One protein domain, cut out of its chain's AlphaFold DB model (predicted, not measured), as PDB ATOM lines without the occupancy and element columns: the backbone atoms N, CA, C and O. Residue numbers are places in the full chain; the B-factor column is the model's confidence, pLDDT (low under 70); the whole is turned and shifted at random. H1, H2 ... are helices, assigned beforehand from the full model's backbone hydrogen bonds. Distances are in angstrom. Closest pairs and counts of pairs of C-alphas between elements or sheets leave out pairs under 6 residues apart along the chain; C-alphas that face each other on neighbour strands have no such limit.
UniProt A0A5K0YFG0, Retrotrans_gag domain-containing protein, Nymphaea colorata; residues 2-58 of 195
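What this domain is: This is residues 2 to 58 of the 195 residues of the protein "Retrotrans_gag domain-containing protein" of Nymphaea colorata (UniProt A0A5K0YFG0). Two helices of equal residue count, H1 and H2, make a V that folds back at the tight link between them, and the shorter H3 packs on H1 over one face of that V. The end of H2 away from the link sticks out, with residues 33 to 38 standing free. The printed part has 57 residues with three named helices in the order H1, H2, H3 and no named strand, and its class is all helix. It is compact, with a radius of gyration of the C-alphas of 11.4 A, and spans 33 by 24 by 19 A.

How they stand to each other: H1, residues 2 to 17, is close to but not clearly touching H2, residues 22 to 37; their closest C-alphas, those of Thr 17 and Trp 28, are 7.5 A apart. Their lines stand at a steep tilt of 36 degrees, only just steep, and they run opposite ways. H1 touches H3, residues 45 to 56, with residues 9 to 13 of H1 and 45 to 48 of H3 alone. The closest C-alphas of that pair, those of Ile 13 and Phe 45, are 5.6 A apart. H1 and H3 run the same way at a shallow tilt of 32 degrees. H2 and H3 are near each other, with 12 pairs of C-alphas within 10 A and no pair within 8 A. In H1 and H3 every O i to N i+4 pair is within hydrogen-bond range; in H2, 10 of 12 are.

Where its parts are: H1 begins at C-alpha 2 (47.741, -1.954, -17.398) and is 22.9 A long from first to last C-alpha. H2 is 24.1 A long and ends at C-alpha 37 (33.925, 3.787, -37.243). H3 is 16.2 A long and ends at C-alpha 56 (30.498, -18.093, -37.423).

The domain as a whole: The two C-alphas farthest apart, those of Leu 3 and Pro 58, are 34.8 A apart. The printed part has no cut. The link from H1 to H2 is tight, with 4 residues, and that from H2 to H3 is short, with 7. The mean pLDDT of the printed part is 89.8, and residues 2, 3 and 58 are under 70.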
ATOM      1  N   TYR A   2      48.825  -2.095 -16.396       64.00
ATOM      2  CA  TYR A   2      47.741  -1.954 -17.398       64.00
ATOM      3  C   TYR A   2      48.207  -1.977 -18.871       64.00
ATOM      4  O   TYR A   2      47.727  -2.790 -19.651       64.00
ATOM      5  N   LEU A   3      49.209  -1.163 -19.230       67.88
ATOM      6  CA  LEU A   3      49.753  -1.114 -20.598       67.88
ATOM      7  C   LEU A   3      50.363  -2.447 -21.074       67.88
ATOM      8  O   LEU A   3      50.254  -2.770 -22.252       67.88
ATOM      9  N   GLN A   4      50.954  -3.238 -20.169       71.31
ATOM     10  CA  GLN A   4      51.530  -4.547 -20.499       71.31
ATOM     11  C   GLN A   4      50.445  -5.508 -20.999       71.31
ATOM     12  O   GLN A   4      50.632  -6.180 -22.007       71.31
ATOM     13  N   ASN A   5      49.298  -5.519 -20.314       75.44
ATOM     14  CA  ASN A   5      48.149  -6.357 -20.646       75.44
ATOM     15  C   ASN A   5      47.539  -5.953 -22.002       75.44
ATOM     16  O   ASN A   5      47.310  -6.813 -22.842       75.44
ATOM     17  N   VAL A   6      47.387  -4.649 -22.270       75.56
ATOM     18  CA  VAL A   6      46.886  -4.152 -23.568       75.56
ATOM     19  C   VAL A   6      47.791  -4.574 -24.736       75.56
ATOM     20  O   VAL A   6      47.286  -5.002 -25.770       75.56
ATOM     21  N   VAL A   7      49.118  -4.505 -24.571       82.00
ATOM     22  CA  VAL A   7      50.083  -4.960 -25.595       82.00
ATOM     23  C   VAL A   7      50.039  -6.482 -25.781       82.00
ATOM     24  O   VAL A   7      50.158  -6.970 -26.903       82.00
ATOM     25  N   GLU A   8      49.838  -7.243 -24.705       90.75
ATOM     26  CA  GLU A   8      49.707  -8.703 -24.751       90.75
ATOM     27  C   GLU A   8      48.416  -9.151 -25.466       90.75
ATOM     28  O   GLU A   8      48.444 -10.076 -26.280       90.75
ATOM     29  N   GLU A   9      47.289  -8.480 -25.210       92.12
ATOM     30  CA  GLU A   9      46.004  -8.761 -25.860       92.12
ATOM     31  C   GLU A   9      45.998  -8.368 -27.347       92.12
ATOM     32  O   GLU A   9      45.528  -9.156 -28.170       92.12
ATOM     33  N   ASP A  10      46.578  -7.219 -27.722       90.19
ATOM     34  CA  ASP A  10      46.763  -6.843 -29.134       90.19
ATOM     35  C   ASP A  10      47.627  -7.874 -29.876       90.19
ATOM     36  O   ASP A  10      47.250  -8.346 -30.950       90.19
ATOM     37  N   LEU A  11      48.731  -8.322 -29.266       94.12
ATOM     38  CA  LEU A  11      49.598  -9.346 -29.849       94.12
ATOM     39  C   LEU A  11      48.869 -10.687 -30.046       94.12
ATOM     40  O   LEU A  11      49.052 -11.323 -31.088       94.12
ATOM     41  N   LYS A  12      48.011 -11.108 -29.104       94.56
ATOM     42  CA  LYS A  12      47.161 -12.308 -29.254       94.56
ATOM     43  C   LYS A  12      46.177 -12.164 -30.412       94.56
ATOM     44  O   LYS A  12      46.091 -13.070 -31.241       94.56
ATOM     45  N   ILE A  13      45.467 -11.032 -30.497       94.50
ATOM     46  CA  ILE A  13      44.520 -10.753 -31.589       94.50
ATOM     47  C   ILE A  13      45.266 -10.761 -32.925       94.50
ATOM     48  O   ILE A  13      44.909 -11.525 -33.818       94.50
ATOM     49  N   LYS A  14      46.353  -9.992 -33.044       93.62
ATOM     50  CA  LYS A  14      47.187  -9.916 -34.249       93.62
ATOM     51  C   LYS A  14      47.664 -11.297 -34.702       93.62
ATOM     52  O   LYS A  14      47.466 -11.648 -35.863       93.62
ATOM     53  N   THR A  15      48.203 -12.099 -33.782       94.88
ATOM     54  CA  THR A  15      48.671 -13.467 -34.062       94.88
ATOM     55  C   THR A  15      47.534 -14.358 -34.564       94.88
ATOM     56  O   THR A  15      47.686 -15.014 -35.589       94.88
ATOM     57  N   ALA A  16      46.364 -14.338 -33.916       93.94
ATOM     58  CA  ALA A  16      45.206 -15.102 -34.380       93.94
ATOM     59  C   ALA A  16      44.691 -14.624 -35.749       93.94
ATOM     60  O   ALA A  16      44.296 -15.443 -36.572       93.94
ATOM     61  N   THR A  17      44.739 -13.320 -36.035       94.69
ATOM     62  CA  THR A  17      44.286 -12.771 -37.327       94.69
ATOM     63  C   THR A  17      45.204 -13.117 -38.500       94.69
ATOM     64  O   THR A  17      44.762 -13.057 -39.644       94.69
ATOM     65  N   MET A  18      46.448 -13.535 -38.232       94.38
ATOM     66  CA  MET A  18      47.358 -14.110 -39.233       94.38
ATOM     67  C   MET A  18      47.061 -15.585 -39.549       94.38
ATOM     68  O   MET A  18      47.596 -16.099 -40.525       94.38
ATOM     69  N   LEU A  19      46.225 -16.255 -38.745       94.00
ATOM     70  CA  LEU A  19      45.791 -17.648 -38.935       94.00
ATOM     71  C   LEU A  19      44.384 -17.756 -39.551       94.00
ATOM     72  O   LEU A  19      43.852 -18.856 -39.676       94.00
ATOM     73  N   LEU A  20      43.756 -16.628 -39.895       93.75
ATOM     74  CA  LEU A  20      42.471 -16.612 -40.592       93.75
ATOM     75  C   LEU A  20      42.697 -16.825 -42.090       93.75
ATOM     76  O   LEU A  20      43.574 -16.197 -42.683       93.75
ATOM     77  N   GLU A  21      41.853 -17.643 -42.714       92.00
ATOM     78  CA  GLU A  21      41.900 -17.929 -44.150       92.00
ATOM     79  C   GLU A  21      40.528 -17.713 -44.812       92.00
ATOM     80  O   GLU A  21      39.505 -17.550 -44.145       92.00
ATOM     81  N   GLY A  22      40.500 -17.655 -46.147       94.12
ATOM     82  CA  GLY A  22      39.263 -17.596 -46.933       94.12
ATOM     83  C   GLY A  22      38.274 -16.502 -46.499       94.12
ATOM     84  O   GLY A  22      38.558 -15.304 -46.592       94.12
ATOM     85  N   TYR A  23      37.082 -16.924 -46.068       92.06
ATOM     86  CA  TYR A  23      35.979 -16.037 -45.685       92.06
ATOM     87  C   TYR A  23      36.233 -15.305 -44.352       92.06
ATOM     88  O   TYR A  23      35.801 -14.164 -44.174       92.06
ATOM     89  N   ASP A  24      37.023 -15.895 -43.457       92.38
ATOM     90  CA  ASP A  24      37.301 -15.363 -42.119       92.38
ATOM     91  C   ASP A  24      38.152 -14.087 -42.194       92.38
ATOM     92  O   ASP A  24      37.944 -13.125 -41.449       92.38
ATOM     93  N   VAL A  25      39.046 -14.018 -43.185       95.12
ATOM     94  CA  VAL A  25      39.808 -12.806 -43.526       95.12
ATOM     95  C   VAL A  25      38.884 -11.689 -44.020       95.12
ATOM     96  O   VAL A  25      39.107 -10.518 -43.709       95.12
ATOM     97  N   ALA A  26      37.837 -12.018 -44.784       95.69
ATOM     98  CA  ALA A  26      36.867 -11.033 -45.264       95.69
ATOM     99  C   ALA A  26      36.004 -10.485 -44.114       95.69
ATOM    100  O   ALA A  26      35.799  -9.270 -44.028       95.69
ATOM    101  N   TRP A  27      35.586 -11.351 -43.184       95.50
ATOM    102  CA  TRP A  27      34.950 -10.947 -41.927       95.50
ATOM    103  C   TRP A  27      35.856 -10.034 -41.093       95.50
ATOM    104  O   TRP A  27      35.418  -8.964 -40.666       95.50
ATOM    105  N   TRP A  28      37.132 -10.386 -40.913       95.75
ATOM    106  CA  TRP A  28      38.049  -9.569 -40.115       95.75
ATOM    107  C   TRP A  28      38.310  -8.197 -40.749       95.75
ATOM    108  O   TRP A  28      38.265  -7.173 -40.066       95.75
ATOM    109  N   ARG A  29      38.473  -8.139 -42.078       94.94
ATOM    110  CA  ARG A  29      38.560  -6.872 -42.828       94.94
ATOM    111  C   ARG A  29      37.319  -5.997 -42.637       94.94
ATOM    112  O   ARG A  29      37.469  -4.782 -42.540       94.94
ATOM    113  N   ARG A  30      36.116  -6.582 -42.543       94.88
ATOM    114  CA  ARG A  30      34.894  -5.842 -42.180       94.88
ATOM    115  C   ARG A  30      34.975  -5.331 -40.741       94.88
ATOM    116  O   ARG A  30      34.843  -4.129 -40.541       94.88
ATOM    117  N   LYS A  31      35.287  -6.191 -39.767       94.12
ATOM    118  CA  LYS A  31      35.386  -5.814 -38.344       94.12
ATOM    119  C   LYS A  31      36.386  -4.690 -38.076       94.12
ATOM    120  O   LYS A  31      36.111  -3.823 -37.254       94.12
ATOM    121  N   MET A  32      37.498  -4.641 -38.807       93.19
ATOM    122  CA  MET A  32      38.457  -3.531 -38.732       93.19
ATOM    123  C   MET A  32      37.868  -2.180 -39.182       93.19
ATOM    124  O   MET A  32      38.272  -1.140 -38.659       93.19
ATOM    125  N   LEU A  33      36.899  -2.171 -40.107       94.69
ATOM    126  CA  LEU A  33      36.142  -0.965 -40.467       94.69
ATOM    127  C   LEU A  33      35.125  -0.612 -39.376       94.69
ATOM    128  O   LEU A  33      35.108   0.536 -38.938       94.69
ATOM    129  N   ASP A  34      34.362  -1.593 -38.878       93.00
ATOM    130  CA  ASP A  34      33.407  -1.402 -37.775       93.00
ATOM    131  C   ASP A  34      34.104  -0.775 -36.541       93.00
ATOM    132  O   ASP A  34      33.592   0.152 -35.914       93.00
ATOM    133  N   ILE A  35      35.314  -1.241 -36.202       92.50
ATOM    134  CA  ILE A  35      36.134  -0.705 -35.101       92.50
ATOM    135  C   ILE A  35      36.602   0.728 -35.395       92.50
ATOM    136  O   ILE A  35      36.525   1.590 -34.519       92.50
ATOM    137  N   LYS A  36      37.055   1.015 -36.624       92.38
ATOM    138  CA  LYS A  36      37.491   2.363 -37.032       92.38
ATOM    139  C   LYS A  36      36.351   3.386 -36.958       92.38
ATOM    140  O   LYS A  36      36.580   4.520 -36.542       92.38
ATOM    141  N   ASN A  37      35.140   2.977 -37.329       93.62
ATOM    142  CA  ASN A  37      33.925   3.787 -37.243       93.62
ATOM    143  C   ASN A  37      33.411   3.967 -35.802       93.62
ATOM    144  O   ASN A  37      32.648   4.895 -35.547       93.62
ATOM    145  N   ARG A  38      33.862   3.117 -34.865       89.94
ATOM    146  CA  ARG A  38      33.343   2.938 -33.492       89.94
ATOM    147  C   ARG A  38      31.998   2.199 -33.393       89.94
ATOM    148  O   ARG A  38      31.431   2.134 -32.306       89.94
ATOM    149  N   ASP A  39      31.554   1.566 -34.479       89.19
ATOM    150  CA  ASP A  39      30.397   0.655 -34.519       89.19
ATOM    151  C   ASP A  39      30.662  -0.646 -33.730       89.19
ATOM    152  O   ASP A  39      29.743  -1.329 -33.279       89.19
ATOM    153  N   CYS A  40      31.938  -1.007 -33.556       87.06
ATOM    154  CA  CYS A  40      32.384  -2.177 -32.804       87.06
ATOM    155  C   CYS A  40      33.529  -1.817 -31.843       87.06
ATOM    156  O   CYS A  40      34.288  -0.874 -32.062       87.06
ATOM    157  N   THR A  41      33.679  -2.579 -30.760       90.19
ATOM    158  CA  THR A  41      34.819  -2.485 -29.840       90.19
ATOM    159  C   THR A  41      35.299  -3.888 -29.492       90.19
ATOM    160  O   THR A  41      34.522  -4.721 -29.035       90.19
ATOM    161  N   ILE A  42      36.592  -4.124 -29.700       91.31
ATOM    162  CA  ILE A  42      37.329  -5.325 -29.301       91.31
ATOM    163  C   ILE A  42      38.556  -4.806 -28.548       91.31
ATOM    164  O   ILE A  42      39.334  -4.048 -29.123       91.31
ATOM    165  N   ARG A  43      38.690  -5.128 -27.256       88.75
ATOM    166  CA  ARG A  43      39.825  -4.686 -26.414       88.75
ATOM    167  C   ARG A  43      40.631  -5.849 -25.852       88.75
ATOM    168  O   ARG A  43      41.779  -5.661 -25.472       88.75
ATOM    169  N   THR A  44      40.019  -7.024 -25.796       94.06
ATOM    170  CA  THR A  44      40.621  -8.273 -25.342       94.06
ATOM    171  C   THR A  44      40.495  -9.341 -26.418       94.06
ATOM    172  O   THR A  44      39.605  -9.311 -27.276       94.06
ATOM    173  N   PHE A  45      41.353 -10.351 -26.337       93.12
ATOM    174  CA  PHE A  45      41.240 -11.563 -27.128       93.12
ATOM    175  C   PHE A  45      39.922 -12.306 -26.841       93.12
ATOM    176  O   PHE A  45      39.402 -13.001 -27.711       93.12
ATOM    177  N   ASP A  46      39.322 -12.127 -25.660       93.25
ATOM    178  CA  ASP A  46      38.002 -12.688 -25.367       93.25
ATOM    179  C   ASP A  46      36.867 -11.985 -26.131       93.25
ATOM    180  O   ASP A  46      35.990 -12.666 -26.665       93.25
ATOM    181  N   ASP A  47      36.918 -10.657 -26.285       93.69
ATOM    182  CA  ASP A  47      35.989  -9.916 -27.156       93.69
ATOM    183  C   ASP A  47      36.110 -10.388 -28.611       93.69
ATOM    184  O   ASP A  47      35.102 -10.594 -29.289       93.69
ATOM    185  N   PHE A  48      37.344 -10.623 -29.079       93.94
ATOM    186  CA  PHE A  48      37.613 -11.176 -30.407       93.94
ATOM    187  C   PHE A  48      36.995 -12.571 -30.565       93.94
ATOM    188  O   PHE A  48      36.240 -12.801 -31.510       93.94
ATOM    189  N   ARG A  49      37.220 -13.484 -29.606       91.81
ATOM    190  CA  ARG A  49      36.598 -14.822 -29.604       91.81
ATOM    191  C   ARG A  49      35.070 -14.752 -29.581       91.81
ATOM    192  O   ARG A  49      34.431 -15.552 -30.259       91.81
ATOM    193  N   LYS A  50      34.477 -13.819 -28.828       90.75
ATOM    194  CA  LYS A  50      33.020 -13.604 -28.770       90.75
ATOM    195  C   LYS A  50      32.463 -13.100 -30.102       90.75
ATOM    196  O   LYS A  50      31.491 -13.669 -30.587       90.75
ATOM    197  N   GLN A  51      33.087 -12.092 -30.714       92.25
ATOM    198  CA  GLN A  51      32.689 -11.559 -32.026       92.25
ATOM    199  C   GLN A  51      32.837 -12.611 -33.135       92.25
ATOM    200  O   GLN A  51      31.945 -12.736 -33.972       92.25
ATOM    201  N   LEU A  52      33.927 -13.389 -33.125       91.56
ATOM    202  CA  LEU A  52      34.165 -14.478 -34.075       91.56
ATOM    203  C   LEU A  52      33.096 -15.570 -33.921       91.56
ATOM    204  O   LEU A  52      32.385 -15.884 -34.873       91.56
ATOM    205  N   LYS A  53      32.899 -16.096 -32.704       87.38
ATOM    206  CA  LYS A  53      31.863 -17.109 -32.444       87.38
ATOM    207  C   LYS A  53      30.459 -16.608 -32.778       87.38
ATOM    208  O   LYS A  53      29.716 -17.345 -33.405       87.38
ATOM    209  N   GLY A  54      30.115 -15.370 -32.427       87.06
ATOM    210  CA  GLY A  54      28.798 -14.789 -32.708       87.06
ATOM    211  C   GLY A  54      28.494 -14.554 -34.194       87.06
ATOM    212  O   GLY A  54      27.339 -14.317 -34.533       87.06
ATOM    213  N   TYR A  55      29.500 -14.616 -35.074       88.44
ATOM    214  CA  TYR A  55      29.318 -14.533 -36.526       88.44
ATOM    215  C   TYR A  55      29.357 -15.907 -37.212       88.44
ATOM    216  O   TYR A  55      28.579 -16.154 -38.129       88.44
ATOM    217  N   PHE A  56      30.250 -16.801 -36.771       86.44
ATOM    218  CA  PHE A  56      30.498 -18.093 -37.423       86.44
ATOM    219  C   PHE A  56      29.763 -19.283 -36.796       86.44
ATOM    220  O   PHE A  56      29.507 -20.270 -37.483       86.44
ATOM    221  N   MET A  57      29.404 -19.216 -35.512       81.12
ATOM    222  CA  MET A  57      28.579 -20.237 -34.864       81.12
ATOM    223  C   MET A  57      27.114 -19.785 -34.907       81.12
ATOM    224  O   MET A  57      26.807 -18.691 -34.430       81.12
ATOM    225  N   PRO A  58      26.182 -20.593 -35.448       68.19
ATOM    226  CA  PRO A  58      24.766 -20.258 -35.375       68.19
ATOM    227  C   PRO A  58      24.308 -20.252 -33.912       68.19
ATOM    228  O   PRO A  58      24.796 -21.042 -33.105       68.19
TER     229      PRO A  58